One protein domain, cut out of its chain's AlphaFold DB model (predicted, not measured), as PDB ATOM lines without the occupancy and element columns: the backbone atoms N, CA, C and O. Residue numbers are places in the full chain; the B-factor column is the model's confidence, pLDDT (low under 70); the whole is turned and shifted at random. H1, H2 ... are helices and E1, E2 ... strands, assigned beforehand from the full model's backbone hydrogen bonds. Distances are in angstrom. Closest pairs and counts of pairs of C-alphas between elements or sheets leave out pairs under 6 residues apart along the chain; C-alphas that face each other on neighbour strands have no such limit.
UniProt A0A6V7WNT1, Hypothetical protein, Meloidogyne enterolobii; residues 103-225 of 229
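Overview. This is residues 103 to 225 of the 229 residues of the protein "Hypothetical protein" of Meloidogyne enterolobii (UniProt A0A6V7WNT1). With little regular structure, two antiparallel sheets make a sandwich, E1 E2 E5 E6 E7 facing E4 E3 E8. Of 123 printed residues, 48 lie in named elements, mostly strand: H1, then E1 to E8. It is compact, radius of gyration of the C-alphas 14.7 A, spans 48 by 37 by 30 A.

Arrangement. Begin at H1, residues 111 to 114, which only grazes the larger sheet. E1, residues 125 to 128, and E2, 153 to 159, form a hairpin, N 126 and O 157 3.0 A apart. E3, 162 to 166, and E8, 220 to 224, are antiparallel neighbours, N 163 and O 223 2.7 A apart.

Along the chain. Find C-alpha 111 at (134.245, 130.397, 107.865); E8 ends at C-alpha 224, (121.223, 132.393, 90.954). E5, residues 187 to 197, runs 31.3 A; E4 is 169 to 171, E6 203 to 208, E7 214 to 216.

Size, cuts and confidence. The printed part has no cut; links E1 to E2 and E4 to E5 are long. The model's confidence is low, with pLDDT under 70, in 51 printed residues, among them residues 130 to 150.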
ATOM      1  N   GLN A 103     147.060 116.801 106.703       80.81
ATOM      2  CA  GLN A 103     146.583 116.598 108.073       80.81
ATOM      3  C   GLN A 103     145.329 117.428 108.339       80.81
ATOM      4  O   GLN A 103     145.275 118.611 108.006       80.81
ATOM      5  N   GLU A 104     144.301 116.807 108.919       82.06
ATOM      6  CA  GLU A 104     143.126 117.536 109.404       82.06
ATOM      7  C   GLU A 104     143.493 118.429 110.584       82.06
ATOM      8  O   GLU A 104     144.321 118.077 111.421       82.06
ATOM      9  N   SER A 105     142.854 119.588 110.647       81.75
ATOM     10  CA  SER A 105     143.028 120.540 111.732       81.75
ATOM     11  C   SER A 105     141.685 121.132 112.128       81.75
ATOM     12  O   SER A 105     140.759 121.171 111.334       81.75
ATOM     13  N   SER A 106     141.567 121.629 113.353       80.19
ATOM     14  CA  SER A 106     140.396 122.373 113.829       80.19
ATOM     15  C   SER A 106     140.657 123.878 113.962       80.19
ATOM     16  O   SER A 106     139.759 124.626 114.343       80.19
ATOM     17  N   ASN A 107     141.872 124.338 113.649       81.44
ATOM     18  CA  ASN A 107     142.330 125.704 113.922       81.44
ATOM     19  C   ASN A 107     142.209 126.678 112.731       81.44
ATOM     20  O   ASN A 107     142.797 127.760 112.770       81.44
ATOM     21  N   CYS A 108     141.465 126.327 111.677       80.50
ATOM     22  CA  CYS A 108     141.236 127.246 110.564       80.50
ATOM     23  C   CYS A 108     140.530 128.525 111.017       80.50
ATOM     24  O   CYS A 108     139.779 128.546 111.993       80.50
ATOM     25  N   LYS A 109     140.733 129.602 110.252       75.62
ATOM     26  CA  LYS A 109     139.987 130.852 110.440       75.62
ATOM     27  C   LYS A 109     138.479 130.608 110.314       75.62
ATOM     28  O   LYS A 109     138.038 129.763 109.540       75.62
ATOM     29  N   GLU A 110     137.700 131.396 111.048       75.19
ATOM     30  CA  GLU A 110     136.234 131.351 111.053       75.19
ATOM     31  C   GLU A 110     135.649 131.449 109.636       75.19
ATOM     32  O   GLU A 110     135.855 132.466 108.968       75.19
ATOM     33  N   VAL A 111     134.841 130.466 109.220       72.31
ATOM     34  CA  VAL A 111     134.245 130.397 107.865       72.31
ATOM     35  C   VAL A 111     133.594 131.722 107.437       72.31
ATOM     36  O   VAL A 111     133.864 132.225 106.345       72.31
ATOM     37  N   ARG A 112     132.797 132.325 108.335       66.62
ATOM     38  CA  ARG A 112     132.016 133.552 108.087       66.62
ATOM     39  C   ARG A 112     132.877 134.808 107.878       66.62
ATOM     40  O   ARG A 112     132.405 135.802 107.343       66.62
ATOM     41  N   LYS A 113     134.122 134.800 108.360       59.72
ATOM     42  CA  LYS A 113     135.057 135.926 108.203       59.72
ATOM     43  C   LYS A 113     136.096 135.675 107.119       59.72
ATOM     44  O   LYS A 113     136.711 136.632 106.663       59.72
ATOM     45  N   SER A 114     136.336 134.416 106.753       60.06
ATOM     46  CA  SER A 114     137.428 134.058 105.852       60.06
ATOM     47  C   SER A 114     136.995 133.787 104.420       60.06
ATOM     48  O   SER A 114     137.757 134.125 103.525       60.06
ATOM     49  N   ILE A 115     135.844 133.137 104.203       69.19
ATOM     50  CA  ILE A 115     135.524 132.552 102.887       69.19
ATOM     51  C   ILE A 115     134.039 132.601 102.491       69.19
ATOM     52  O   ILE A 115     133.717 132.241 101.365       69.19
ATOM     53  N   TRP A 116     133.134 133.029 103.379       71.56
ATOM     54  CA  TRP A 116     131.693 133.122 103.106       71.56
ATOM     55  C   TRP A 116     131.056 134.287 103.846       71.56
ATOM     56  O   TRP A 116     131.179 134.366 105.067       71.56
ATOM     57  N   ASP A 117     130.318 135.142 103.140       68.69
ATOM     58  CA  ASP A 117     129.547 136.222 103.755       68.69
ATOM     59  C   ASP A 117     128.038 135.951 103.641       68.69
ATOM     60  O   ASP A 117     127.451 136.173 102.585       68.69
ATOM     61  N   PRO A 118     127.360 135.521 104.719       62.62
ATOM     62  CA  PRO A 118     125.921 135.273 104.685       62.62
ATOM     63  C   PRO A 118     125.094 136.567 104.667       62.62
ATOM     64  O   PRO A 118     123.875 136.496 104.548       62.62
ATOM     65  N   ASN A 119     125.717 137.737 104.852       62.97
ATOM     66  CA  ASN A 119     125.034 139.026 104.745       62.97
ATOM     67  C   ASN A 119     125.046 139.564 103.309       62.97
ATOM     68  O   ASN A 119     124.366 140.552 103.024       62.97
ATOM     69  N   ASN A 120     125.798 138.934 102.404       65.44
ATOM     70  CA  ASN A 120     125.698 139.228 100.989       65.44
ATOM     71  C   ASN A 120     124.299 138.809 100.509       65.44
ATOM     72  O   ASN A 120     123.950 137.633 100.488       65.44
ATOM     73  N   LEU A 121     123.483 139.790 100.117       56.22
ATOM     74  CA  LEU A 121     122.086 139.597  99.698       56.22
ATOM     75  C   LEU A 121     121.931 138.666  98.482       56.22
ATOM     76  O   LEU A 121     120.821 138.233  98.168       56.22
ATOM     77  N   GLN A 122     123.027 138.390  97.772       58.50
ATOM     78  CA  GLN A 122     123.053 137.497  96.617       58.50
ATOM     79  C   GLN A 122     123.344 136.040  96.989       58.50
ATOM     80  O   GLN A 122     123.052 135.144  96.197       58.50
ATOM     81  N   THR A 123     123.857 135.807  98.193       58.34
ATOM     82  CA  THR A 123     124.254 134.497  98.683       58.34
ATOM     83  C   THR A 123     123.025 133.698  99.106       58.34
ATOM     84  O   THR A 123     122.296 134.071 100.024       58.34
ATOM     85  N   ARG A 124     122.760 132.585  98.411       67.31
ATOM     86  CA  ARG A 124     121.558 131.747  98.607       67.31
ATOM     87  C   ARG A 124     121.872 130.314  99.044       67.31
ATOM     88  O   ARG A 124     121.129 129.391  98.703       67.31
ATOM     89  N   GLY A 125     123.005 130.120  99.710       65.88
ATOM     90  CA  GLY A 125     123.412 128.820 100.232       65.88
ATOM     91  C   GLY A 125     123.262 128.710 101.739       65.88
ATOM     92  O   GLY A 125     123.184 129.709 102.452       65.88
ATOM     93  N   GLU A 126     123.244 127.472 102.213       74.38
ATOM     94  CA  GLU A 126     123.131 127.149 103.632       74.38
ATOM     95  C   GLU A 126     124.394 126.423 104.090       74.38
ATOM     96  O   GLU A 126     124.799 125.419 103.500       74.38
ATOM     97  N   LEU A 127     125.023 126.934 105.149       74.56
ATOM     98  CA  LEU A 127     126.137 126.256 105.804       74.56
ATOM     99  C   LEU A 127     125.604 125.277 106.839       74.56
ATOM    100  O   LEU A 127     124.749 125.628 107.654       74.56
ATOM    101  N   TYR A 128     126.160 124.073 106.841       74.88
ATOM    102  CA  TYR A 128     125.877 123.079 107.860       74.88
ATOM    103  C   TYR A 128     127.138 122.296 108.224       74.88
ATOM    104  O   TYR A 128     128.119 122.235 107.480       74.88
ATOM    105  N   VAL A 129     127.102 121.711 109.414       71.12
ATOM    106  CA  VAL A 129     128.197 120.939 110.003       71.12
ATOM    107  C   VAL A 129     127.767 119.482 110.077       71.12
ATOM    108  O   VAL A 129     126.579 119.199 110.249       71.12
ATOM    109  N   LEU A 130     128.721 118.568 109.938       68.56
ATOM    110  CA  LEU A 130     128.504 117.149 110.183       68.56
ATOM    111  C   LEU A 130     128.948 116.795 111.612       68.56
ATOM    112  O   LEU A 130     129.956 117.304 112.098       68.56
ATOM    113  N   ASP A 131     128.184 115.949 112.294       66.12
ATOM    114  CA  ASP A 131     128.561 115.333 113.560       66.12
ATOM    115  C   ASP A 131     129.663 114.277 113.347       66.12
ATOM    116  O   ASP A 131     130.052 113.961 112.221       66.12
ATOM    117  N   GLU A 132     130.165 113.695 114.438       65.19
ATOM    118  CA  GLU A 132     131.219 112.665 114.401       65.19
ATOM    119  C   GLU A 132     130.837 111.408 113.597       65.19
ATOM    120  O   GLU A 132     131.698 110.608 113.238       65.19
ATOM    121  N   LYS A 133     129.546 111.216 113.313       66.06
ATOM    122  CA  LYS A 133     129.001 110.096 112.539       66.06
ATOM    123  C   LYS A 133     128.694 110.490 111.092       66.06
ATOM    124  O   LYS A 133     128.149 109.672 110.354       66.06
ATOM    125  N   GLY A 134     129.022 111.717 110.684       61.47
ATOM    126  CA  GLY A 134     128.727 112.239 109.355       61.47
ATOM    127  C   GLY A 134     127.268 112.662 109.161       61.47
ATOM    128  O   GLY A 134     126.864 112.910 108.028       61.47
ATOM    129  N   ASN A 135     126.465 112.750 110.227       64.44
ATOM    130  CA  ASN A 135     125.107 113.273 110.141       64.44
ATOM    131  C   ASN A 135     125.103 114.786 110.278       64.44
ATOM    132  O   ASN A 135     125.873 115.390 111.005       64.44
ATOM    133  N   PHE A 136     124.133 115.396 109.639       66.19
ATOM    134  CA  PHE A 136     123.713 116.767 109.846       66.19
ATOM    135  C   PHE A 136     123.580 117.183 111.329       66.19
ATOM    136  O   PHE A 136     122.677 116.731 112.034       66.19
ATOM    137  N   ALA A 137     124.451 118.085 111.793       60.25
ATOM    138  CA  ALA A 137     124.420 118.606 113.156       60.25
ATOM    139  C   ALA A 137     123.288 119.636 113.330       60.25
ATOM    140  O   ALA A 137     123.297 120.717 112.729       60.25
ATOM    141  N   LEU A 138     122.318 119.304 114.184       55.88
ATOM    142  CA  LEU A 138     121.229 120.194 114.586       55.88
ATOM    143  C   LEU A 138     121.583 120.910 115.892       55.88
ATOM    144  O   LEU A 138     122.166 120.330 116.808       55.88
ATOM    145  N   GLY A 139     121.217 122.185 115.981       56.84
ATOM    146  CA  GLY A 139     121.270 122.950 117.214       56.84
ATOM    147  C   GLY A 139     120.265 122.432 118.251       56.84
ATOM    148  O   GLY A 139     119.373 121.644 117.924       56.84
ATOM    149  N   PRO A 140     120.357 122.898 119.508       49.75
ATOM    150  CA  PRO A 140     119.446 122.494 120.586       49.75
ATOM    151  C   PRO A 140     117.962 122.781 120.299       49.75
ATOM    152  O   PRO A 140     117.085 122.208 120.935       49.75
ATOM    153  N   ASP A 141     117.682 123.684 119.362       57.06
ATOM    154  CA  ASP A 141     116.353 124.083 118.897       57.06
ATOM    155  C   ASP A 141     115.862 123.280 117.678       57.06
ATOM    156  O   ASP A 141     114.823 123.608 117.103       57.06
ATOM    157  N   GLY A 142     116.605 122.252 117.256       55.56
ATOM    158  CA  GLY A 142     116.299 121.458 116.066       55.56
ATOM    159  C   GLY A 142     116.541 122.199 114.748       55.56
ATOM    160  O   GLY A 142     116.170 121.687 113.694       55.56
ATOM    161  N   LYS A 143     117.151 123.392 114.779       59.41
ATOM    162  CA  LYS A 143     117.526 124.146 113.579       59.41
ATOM    163  C   LYS A 143     118.987 123.915 113.226       59.41
ATOM    164  O   LYS A 143     119.821 123.633 114.080       59.41
ATOM    165  N   TRP A 144     119.311 124.081 111.951       61.09
ATOM    166  CA  TRP A 144     120.684 124.059 111.457       61.09
ATOM    167  C   TRP A 144     121.548 125.100 112.171       61.09
ATOM    168  O   TRP A 144     121.139 126.252 112.342       61.09
ATOM    169  N   ILE A 145     122.755 124.714 112.583       57.34
ATOM    170  CA  ILE A 145     123.682 125.637 113.239       57.34
ATOM    171  C   ILE A 145     124.279 126.574 112.175       57.34
ATOM    172  O   ILE A 145     125.329 126.300 111.610       57.34
ATOM    173  N   VAL A 146     123.640 127.725 111.940       56.72
ATOM    174  CA  VAL A 146     124.142 128.805 111.053       56.72
ATOM    175  C   VAL A 146     125.218 129.665 111.752       56.72
ATOM    176  O   VAL A 146     125.393 130.850 111.467       56.72
ATOM    177  N   LYS A 147     125.919 129.120 112.754       56.25
ATOM    178  CA  LYS A 147     126.872 129.894 113.563       56.25
ATOM    179  C   LYS A 147     128.297 129.761 113.040       56.25
ATOM    180  O   LYS A 147     128.666 128.786 112.399       56.25
ATOM    181  N   GLN A 148     129.067 130.800 113.345       64.19
ATOM    182  CA  GLN A 148     130.517 130.901 113.205       64.19
ATOM    183  C   GLN A 148     131.177 129.549 113.499       64.19
ATOM    184  O   GLN A 148     131.078 129.057 114.623       64.19
ATOM    185  N   TYR A 149     131.787 128.938 112.484       68.25
ATOM    186  CA  TYR A 149     132.278 127.568 112.580       68.25
ATOM    187  C   TYR A 149     133.806 127.508 112.575       68.25
ATOM    188  O   TYR A 149     134.460 128.104 111.713       68.25
ATOM    189  N   PHE A 150     134.332 126.758 113.545       68.44
ATOM    190  CA  PHE A 150     135.731 126.383 113.710       68.44
ATOM    191  C   PHE A 150     135.751 124.875 113.961       68.44
ATOM    192  O   PHE A 150     135.477 124.417 115.069       68.44
ATOM    193  N   GLY A 151     135.988 124.088 112.923       71.69
ATOM    194  CA  GLY A 151     136.031 122.638 113.044       71.69
ATOM    195  C   GLY A 151     136.697 121.998 111.834       71.69
ATOM    196  O   GLY A 151     137.077 122.707 110.902       71.69
ATOM    197  N   PRO A 152     136.883 120.672 111.846       80.38
ATOM    198  CA  PRO A 152     137.722 119.984 110.867       80.38
ATOM    199  C   PRO A 152     137.127 119.959 109.464       80.38
ATOM    200  O   PRO A 152     137.854 119.872 108.478       80.38
ATOM    201  N   ASN A 153     135.807 120.067 109.354       86.25
ATOM    202  CA  ASN A 153     135.113 120.167 108.082       86.25
ATOM    203  C   ASN A 153     133.735 120.814 108.257       86.25
ATOM    204  O   ASN A 153     133.159 120.768 109.341       86.25
ATOM    205  N   PHE A 154     133.211 121.411 107.195       84.81
ATOM    206  CA  PHE A 154     131.814 121.836 107.086       84.81
ATOM    207  C   PHE A 154     131.357 121.624 105.647       84.81
ATOM    208  O   PHE A 154     132.181 121.398 104.763       84.81
ATOM    209  N   CYS A 155     130.062 121.746 105.383       85.06
ATOM    210  CA  CYS A 155     129.550 121.650 104.028       85.06
ATOM    211  C   CYS A 155     128.655 122.844 103.683       85.06
ATOM    212  O   CYS A 155     127.983 123.426 104.537       85.06
ATOM    213  N   LEU A 156     128.679 123.215 102.406       85.06
ATOM    214  CA  LEU A 156     127.803 124.217 101.818       85.06
ATOM    215  C   LEU A 156     126.738 123.513 100.989       85.06
ATOM    216  O   LEU A 156     127.068 122.719 100.106       85.06
ATOM    217  N   ARG A 157     125.474 123.845 101.241       83.44
ATOM    218  CA  ARG A 157     124.331 123.449 100.421       83.44
ATOM    219  C   ARG A 157     123.963 124.571  99.459       83.44
ATOM    220  O   ARG A 157     123.729 125.697  99.895       83.44
ATOM    221  N   CYS A 158     123.821 124.247  98.179       82.69
ATOM    222  CA  CYS A 158     123.190 125.113  97.190       82.69
ATOM    223  C   CYS A 158     121.908 124.445  96.664       82.69
ATOM    224  O   CYS A 158     121.887 123.251  96.370       82.69
ATOM    225  N   HIS A 159     120.832 125.215  96.506       80.06
ATOM    226  CA  HIS A 159     119.621 124.740  95.824       80.06
ATOM    227  C   HIS A 159     119.839 124.620  94.311       80.06
ATOM    228  O   HIS A 159     120.641 125.361  93.743       80.06
ATOM    229  N   ARG A 160     119.054 123.771  93.634       77.00
ATOM    230  CA  ARG A 160     119.111 123.530  92.177       77.00
ATOM    231  C   ARG A 160     119.136 124.796  91.310       77.00
ATOM    232  O   ARG A 160     119.821 124.827  90.286       77.00
ATOM    233  N   LYS A 161     118.387 125.832  91.701       77.62
ATOM    234  CA  LYS A 161     118.302 127.131  90.997       77.62
ATOM    235  C   LYS A 161     119.547 128.012  91.156       77.62
ATOM    236  O   LYS A 161     119.670 129.034  90.485       77.62
ATOM    237  N   ASN A 162     120.460 127.617  92.038       81.50
ATOM    238  CA  ASN A 162     121.702 128.318  92.300       81.50
ATOM    239  C   ASN A 162     122.898 127.522  91.753       81.50
ATOM    240  O   ASN A 162     122.855 126.303  91.583       81.50
ATOM    241  N   ALA A 163     123.978 128.234  91.490       82.38
ATOM    242  CA  ALA A 163     125.264 127.781  91.013       82.38
ATOM    243  C   ALA A 163     126.296 127.957  92.125       82.38
ATOM    244  O   ALA A 163     126.417 129.040  92.698       82.38
ATOM    245  N   MET A 164     127.045 126.895  92.405       85.31
ATOM    246  CA  MET A 164     128.149 126.938  93.348       85.31
ATOM    247  C   MET A 164     129.373 127.568  92.691       85.31
ATOM    248  O   MET A 164     129.819 127.147  91.619       85.31
ATOM    249  N   ILE A 165     129.921 128.576  93.356       82.75
ATOM    250  CA  ILE A 165     131.132 129.267  92.940       82.75
ATOM    251  C   ILE A 165     132.164 129.097  94.044       82.75
ATOM    252  O   ILE A 165     131.883 129.385  95.202       82.75
ATOM    253  N   ILE A 166     133.362 128.640  93.688       82.06
ATOM    254  CA  ILE A 166     134.500 128.538  94.607       82.06
ATOM    255  C   ILE A 166     135.637 129.363  94.002       82.06
ATOM    256  O   ILE A 166     135.985 129.200  92.835       82.06
ATOM    257  N   ASN A 167     136.190 130.305  94.764       80.12
ATOM    258  CA  ASN A 167     137.209 131.266  94.325       80.12
ATOM    259  C   ASN A 167     136.855 132.017  93.029       80.12
ATOM    260  O   ASN A 167     137.724 132.267  92.196       80.12
ATOM    261  N   GLY A 168     135.576 132.340  92.823       75.56
ATOM    262  CA  GLY A 168     135.111 133.011  91.603       75.56
ATOM    263  C   GLY A 168     135.001 132.107  90.369       75.56
ATOM    264  O   GLY A 168     134.572 132.575  89.320       75.56
ATOM    265  N   LYS A 169     135.338 130.815  90.473       76.94
ATOM    266  CA  LYS A 169     135.138 129.836  89.400       76.94
ATOM    267  C   LYS A 169     133.826 129.087  89.619       76.94
ATOM    268  O   LYS A 169     133.559 128.598  90.716       76.94
ATOM    269  N   TYR A 170     133.011 129.008  88.571       77.12
ATOM    270  CA  TYR A 170     131.783 128.218  88.576       77.12
ATOM    271  C   TYR A 170     132.108 126.722  88.523       77.12
ATOM    272  O   TYR A 170     132.883 126.279  87.672       77.12
ATOM    273  N   PHE A 171     131.486 125.949  89.413       74.19
ATOM    274  CA  PHE A 171     131.609 124.497  89.448       74.19
ATOM    275  C   PHE A 171     130.236 123.854  89.274       74.19
ATOM    276  O   PHE A 171     129.366 123.929  90.143       74.19
ATOM    277  N   ARG A 172     130.043 123.190  88.130       66.62
ATOM    278  CA  ARG A 172     128.826 122.429  87.842       66.62
ATOM    279  C   ARG A 172     128.890 121.094  88.586       66.62
ATOM    280  O   ARG A 172     129.445 120.126  88.082       66.62
ATOM    281  N   ARG A 173     128.296 121.037  89.774       63.47
ATOM    282  CA  ARG A 173     127.794 119.789  90.361       63.47
ATOM    283  C   ARG A 173     126.287 119.912  90.455       63.47
ATOM    284  O   ARG A 173     125.788 120.858  91.052       63.47
ATOM    285  N   ASN A 174     125.572 118.995  89.823       59.91
ATOM    286  CA  ASN A 174     124.127 118.935  89.934       59.91
ATOM    287  C   ASN A 174     123.721 117.465  89.978       59.91
ATOM    288  O   ASN A 174     123.270 116.905  88.986       59.91
ATOM    289  N   ASP A 175     123.921 116.846  91.142       61.53
ATOM    290  CA  ASP A 175     123.428 115.489  91.417       61.53
ATOM    291  C   ASP A 175     121.885 115.448  91.412       61.53
ATOM    292  O   ASP A 175     121.284 114.385  91.288       61.53
ATOM    293  N   CYS A 176     121.241 116.623  91.462       64.62
ATOM    294  CA  CYS A 176     119.869 116.826  91.009       64.62
ATOM    295  C   CYS A 176     119.825 116.637  89.489       64.62
ATOM    296  O   CYS A 176     120.027 117.594  88.733       64.62
ATOM    297  N   VAL A 177     119.630 115.384  89.075       57.19
ATOM    298  CA  VAL A 177     119.619 114.900  87.691       57.19
ATOM    299  C   VAL A 177     118.958 115.909  86.752       57.19
ATOM    300  O   VAL A 177     117.862 116.414  87.009       57.19
ATOM    301  N   GLU A 178     119.661 116.221  85.667       58.06
ATOM    302  CA  GLU A 178     119.205 117.178  84.667       58.06
ATOM    303  C   GLU A 178     117.847 116.739  84.085       58.06
ATOM    304  O   GLU A 178     117.614 115.577  83.759       58.06
ATOM    305  N   ASP A 179     116.935 117.708  84.046       55.03
ATOM    306  CA  ASP A 179     115.643 117.739  83.357       55.03
ATOM    307  C   ASP A 179     114.511 116.769  83.753       55.03
ATOM    308  O   ASP A 179     113.372 117.055  83.392       55.03
ATOM    309  N   ASN A 180     114.737 115.722  84.559       54.56
ATOM    310  CA  ASN A 180     113.681 114.728  84.860       54.56
ATOM    311  C   ASN A 180     113.238 114.598  86.326       54.56
ATOM    312  O   ASN A 180     112.237 113.930  86.582       54.56
ATOM    313  N   ASP A 181     113.924 115.228  87.280       58.78
ATOM    314  CA  ASP A 181     113.443 115.289  88.663       58.78
ATOM    315  C   ASP A 181     112.648 116.592  88.870       58.78
ATOM    316  O   ASP A 181     113.220 117.674  88.699       58.78
ATOM    317  N   PRO A 182     111.335 116.551  89.154       59.91
ATOM    318  CA  PRO A 182     110.532 117.750  89.353       59.91
ATOM    319  C   PRO A 182     110.757 118.406  90.717       59.91
ATOM    320  O   PRO A 182     110.175 119.467  90.930       59.91
ATOM    321  N   ASP A 183     111.552 117.819  91.622       69.38
ATOM    322  CA  ASP A 183     111.686 118.327  92.986       69.38
ATOM    323  C   ASP A 183     112.307 119.747  93.011       69.38
ATOM    324  O   ASP A 183     113.503 119.925  92.719       69.38
ATOM    325  N   PRO A 184     111.513 120.788  93.339       63.84
ATOM    326  CA  PRO A 184     112.002 122.159  93.432       63.84
ATOM    327  C   PRO A 184     112.905 122.375  94.657       63.84
ATOM    328  O   PRO A 184     113.662 123.351  94.677       63.84
ATOM    329  N   ASP A 185     112.858 121.468  95.637       71.12
ATOM    330  CA  ASP A 185     113.660 121.502  96.858       71.12
ATOM    331  C   ASP A 185     114.977 120.729  96.716       71.12
ATOM    332  O   ASP A 185     115.801 120.728  97.639       71.12
ATOM    333  N   CYS A 186     115.241 120.148  95.537       77.25
ATOM    334  CA  CYS A 186     116.497 119.463  95.297       77.25
ATOM    335  C   CYS A 186     117.688 120.401  95.545       77.25
ATOM    336  O   CYS A 186     117.780 121.534  95.045       77.25
ATOM    337  N   SER A 187     118.616 119.913  96.359       78.44
ATOM    338  CA  SER A 187     119.810 120.631  96.764       78.44
ATOM    339  C   SER A 187     121.018 119.724  96.644       78.44
ATOM    340  O   SER A 187     120.934 118.510  96.812       78.44
ATOM    341  N   TYR A 188     122.153 120.331  96.343       81.12
ATOM    342  CA  TYR A 188     123.431 119.649  96.267       81.12
ATOM    343  C   TYR A 188     124.375 120.276  97.276       81.12
ATOM    344  O   TYR A 188     124.215 121.432  97.684       81.12
ATOM    345  N   SER A 189     125.348 119.490  97.711       83.19
ATOM    346  CA  SER A 189     126.275 119.930  98.735       83.19
ATOM    347  C   SER A 189     127.708 119.580  98.412       83.19
ATOM    348  O   SER A 189     127.992 118.602  97.721       83.19
ATOM    349  N   THR A 190     128.616 120.405  98.912       86.50
ATOM    350  CA  THR A 190     130.039 120.101  98.900       86.50
ATOM    351  C   THR A 190     130.617 120.342 100.277       86.50
ATOM    352  O   THR A 190     130.188 121.262 100.977       86.50
ATOM    353  N   CYS A 191     131.587 119.521 100.654       87.81
ATOM    354  CA  CYS A 191     132.254 119.622 101.938       87.81
ATOM    355  C   CYS A 191     133.663 120.182 101.773       87.81
ATOM    356  O   CYS A 191     134.363 119.923 100.792       87.81
ATOM    357  N   PHE A 192     134.043 120.968 102.762       88.94
ATOM    358  CA  PHE A 192     135.289 121.693 102.869       88.94
ATOM    359  C   PHE A 192     135.993 121.241 104.131       88.94
ATOM    360  O   PHE A 192     135.358 121.008 105.157       88.94
ATOM    361  N   TYR A 193     137.308 121.149 104.057       88.44
ATOM    362  CA  TYR A 193     138.132 120.528 105.074       88.44
ATOM    363  C   TYR A 193     139.159 121.532 105.561       88.44
ATOM    364  O   TYR A 193     139.875 122.141 104.764       88.44
ATOM    365  N   CYS A 194     139.233 121.701 106.871       88.94
ATOM    366  CA  CYS A 194     140.305 122.435 107.498       88.94
ATOM    367  C   CYS A 194     141.527 121.523 107.565       88.94
ATOM    368  O   CYS A 194     141.515 120.495 108.245       88.94
ATOM    369  N   LYS A 195     142.573 121.873 106.819       85.81
ATOM    370  CA  LYS A 195     143.776 121.048 106.723       85.81
ATOM    371  C   LYS A 195     145.038 121.895 106.779       85.81
ATOM    372  O   LYS A 195     145.046 123.043 106.334       85.81
ATOM    373  N   THR A 196     146.106 121.316 107.314       82.56
ATOM    374  CA  THR A 196     147.464 121.846 107.177       82.56
ATOM    375  C   THR A 196     148.157 121.191 105.991       82.56
ATOM    376  O   THR A 196     147.800 120.103 105.523       82.56
ATOM    377  N   VAL A 197     149.163 121.894 105.495       73.19
ATOM    378  CA  VAL A 197     150.103 121.388 104.505       73.19
ATOM    379  C   VAL A 197     151.350 120.926 105.252       73.19
ATOM    380  O   VAL A 197     151.741 121.554 106.234       73.19
ATOM    381  N   GLU A 198     151.971 119.834 104.812       66.25
ATOM    382  CA  GLU A 198     153.195 119.330 105.439       66.25
ATOM    383  C   GLU A 198     154.270 120.429 105.542       66.25
ATOM    384  O   GLU A 198     154.528 121.162 104.587       66.25
ATOM    385  N   GLY A 199     154.867 120.580 106.726       60.78
ATOM    386  CA  GLY A 199     155.848 121.635 107.006       60.78
ATOM    387  C   GLY A 199     155.257 123.013 107.337       60.78
ATOM    388  O   GLY A 199     156.020 123.914 107.674       60.78
ATOM    389  N   SER A 200     153.931 123.182 107.305       66.12
ATOM    390  CA  SER A 200     153.239 124.399 107.744       66.12
ATOM    391  C   SER A 200     152.389 124.140 108.989       66.12
ATOM    392  O   SER A 200     151.668 123.145 109.073       66.12
ATOM    393  N   MET A 201     152.435 125.067 109.948       67.19
ATOM    394  CA  MET A 201     151.515 125.081 111.095       67.19
ATOM    395  C   MET A 201     150.196 125.808 110.786       67.19
ATOM    396  O   MET A 201     149.239 125.702 111.555       67.19
ATOM    397  N   ASP A 202     150.125 126.518 109.657       78.50
ATOM    398  CA  ASP A 202     148.942 127.269 109.254       78.50
ATOM    399  C   ASP A 202     147.943 126.346 108.550       78.50
ATOM    400  O   ASP A 202     148.193 125.865 107.438       78.50
ATOM    401  N   ALA A 203     146.783 126.126 109.172       83.88
ATOM    402  CA  ALA A 203     145.677 125.443 108.513       83.88
ATOM    403  C   ALA A 203     144.821 126.417 107.708       83.88
ATOM    404  O   ALA A 203     144.565 127.555 108.115       83.88
ATOM    405  N   ASN A 204     144.331 125.934 106.572       85.31
ATOM    406  CA  ASN A 204     143.398 126.660 105.726       85.31
ATOM    407  C   ASN A 204     142.247 125.752 105.296       85.31
ATOM    408  O   ASN A 204     142.272 124.536 105.494       85.31
ATOM    409  N   TRP A 205     141.218 126.364 104.719       85.75
ATOM    410  CA  TRP A 205     140.084 125.645 104.161       85.75
ATOM    411  C   TRP A 205     140.419 125.130 102.771       85.75
ATOM    412  O   TRP A 205     140.864 125.892 101.915       85.75
ATOM    413  N   TYR A 206     140.172 123.847 102.540       86.75
ATOM    414  CA  TYR A 206     140.388 123.195 101.258       86.75
ATOM    415  C   TYR A 206     139.140 122.453 100.799       86.75
ATOM    416  O   TYR A 206     138.369 121.929 101.599       86.75
ATOM    417  N   TRP A 207     138.968 122.368  99.490       87.19
ATOM    418  CA  TRP A 207     137.952 121.557  98.836       87.19
ATOM    419  C   TRP A 207     138.631 120.550  97.917       87.19
ATOM    420  O   TRP A 207     139.580 120.914  97.228       87.19
ATOM    421  N   GLN A 208     138.154 119.305  97.896       82.69
ATOM    422  CA  GLN A 208     138.579 118.342  96.886       82.69
ATOM    423  C   GLN A 208     137.577 118.343  95.729       82.69
ATOM    424  O   GLN A 208     136.402 118.016  95.927       82.69
ATOM    425  N   ASN A 209     138.023 118.742  94.538       79.00
ATOM    426  CA  ASN A 209     137.164 118.777  93.355       79.00
ATOM    427  C   ASN A 209     136.839 117.355  92.844       79.00
ATOM    428  O   ASN A 209     137.420 116.376  93.325       79.00
ATOM    429  N   PRO A 210     135.882 117.200  91.906       75.06
ATOM    430  CA  PRO A 210     135.563 115.900  91.309       75.06
ATOM    431  C   PRO A 210     136.764 115.187  90.677       75.06
ATOM    432  O   PRO A 210     136.778 113.962  90.628       75.06
ATOM    433  N   GLU A 211     137.759 115.943  90.223       71.88
ATOM    434  CA  GLU A 211     138.998 115.448  89.626       71.88
ATOM    435  C   GLU A 211     140.034 114.976  90.671       71.88
ATOM    436  O   GLU A 211     141.073 114.439  90.304       71.88
ATOM    437  N   GLY A 212     139.766 115.134  91.973       70.62
ATOM    438  CA  GLY A 212     140.661 114.711  93.061       70.62
ATOM    439  C   GLY A 212     141.715 115.752  93.472       70.62
ATOM    440  O   GLY A 212     142.525 115.516  94.382       70.62
ATOM    441  N   GLU A 213     141.699 116.937  92.867       72.56
ATOM    442  CA  GLU A 213     142.580 118.056  93.185       72.56
ATOM    443  C   GLU A 213     142.145 118.769  94.471       72.56
ATOM    444  O   GLU A 213     140.959 118.961  94.731       72.56
ATOM    445  N   TRP A 214     143.123 119.205  95.273       78.19
ATOM    446  CA  TRP A 214     142.868 119.984  96.484       78.19
ATOM    447  C   TRP A 214     142.964 121.469  96.149       78.19
ATOM    448  O   TRP A 214     144.016 121.945  95.731       78.19
ATOM    449  N   ILE A 215     141.879 122.205  96.366       78.44
ATOM    450  CA  ILE A 215     141.754 123.629  96.066       78.44
ATOM    451  C   ILE A 215     141.703 124.398  97.382       78.44
ATOM    452  O   ILE A 215     140.813 124.165  98.197       78.44
ATOM    453  N   LEU A 216     142.641 125.330  97.581       82.38
ATOM    454  CA  LEU A 216     142.585 126.300  98.679       82.38
ATOM    455  C   LEU A 216     141.352 127.181  98.501       82.38
ATOM    456  O   LEU A 216     141.201 127.808  97.459       82.38
ATOM    457  N   VAL A 217     140.501 127.275  99.511       81.88
ATOM    458  CA  VAL A 217     139.258 128.045  99.472       81.88
ATOM    459  C   VAL A 217     139.515 129.412 100.090       81.88
ATOM    460  O   VAL A 217     139.872 129.515 101.259       81.88
ATOM    461  N   ASN A 218     139.318 130.459  99.299       79.19
ATOM    462  CA  ASN A 218     139.383 131.864  99.711       79.19
ATOM    463  C   ASN A 218     138.015 132.548  99.604       79.19
ATOM    464  O   ASN A 218     137.773 133.561 100.250       79.19
ATOM    465  N   LEU A 219     137.130 131.998  98.778       81.06
ATOM    466  CA  LEU A 219     135.751 132.434  98.634       81.06
ATOM    467  C   LEU A 219     134.907 131.233  98.223       81.06
ATOM    468  O   LEU A 219     135.335 130.427  97.397       81.06
ATOM    469  N   MET A 220     133.699 131.134  98.746       84.38
ATOM    470  CA  MET A 220     132.672 130.241  98.234       84.38
ATOM    471  C   MET A 220     131.327 130.972  98.257       84.38
ATOM    472  O   MET A 220     131.124 131.837  99.105       84.38
ATOM    473  N   ASP A 221     130.434 130.660  97.320       83.62
ATOM    474  CA  ASP A 221     129.098 131.260  97.239       83.62
ATOM    475  C   ASP A 221     128.105 130.349  96.475       83.62
ATOM    476  O   ASP A 221     128.517 129.468  95.713       83.62
ATOM    477  N   CYS A 222     126.801 130.584  96.646       83.44
ATOM    478  CA  CYS A 222     125.725 130.041  95.816       83.44
ATOM    479  C   CYS A 222     124.951 131.196  95.153       83.44
ATOM    480  O   CYS A 222     124.156 131.864  95.821       83.44
ATOM    481  N   TYR A 223     125.098 131.374  93.837       81.06
ATOM    482  CA  TYR A 223     124.451 132.453  93.072       81.06
ATOM    483  C   TYR A 223     123.290 131.958  92.210       81.06
ATOM    484  O   TYR A 223     123.362 130.840  91.717       81.06
ATOM    485  N   PRO A 224     122.238 132.753  91.946       80.69
ATOM    486  CA  PRO A 224     121.223 132.393  90.954       80.69
ATOM    487  C   PRO A 224     121.857 132.066  89.592       80.69
ATOM    488  O   PRO A 224     122.692 132.825  89.105       80.69
ATOM    489  N   LYS A 225     121.449 130.953  88.968       73.44
ATOM    490  CA  LYS A 225     121.972 130.543  87.650       73.44
ATOM    491  C   LYS A 225     121.672 131.564  86.549       73.44
ATOM    492  O   LYS A 225     122.503 131.761  85.672       73.44
TER     493      LYS A 225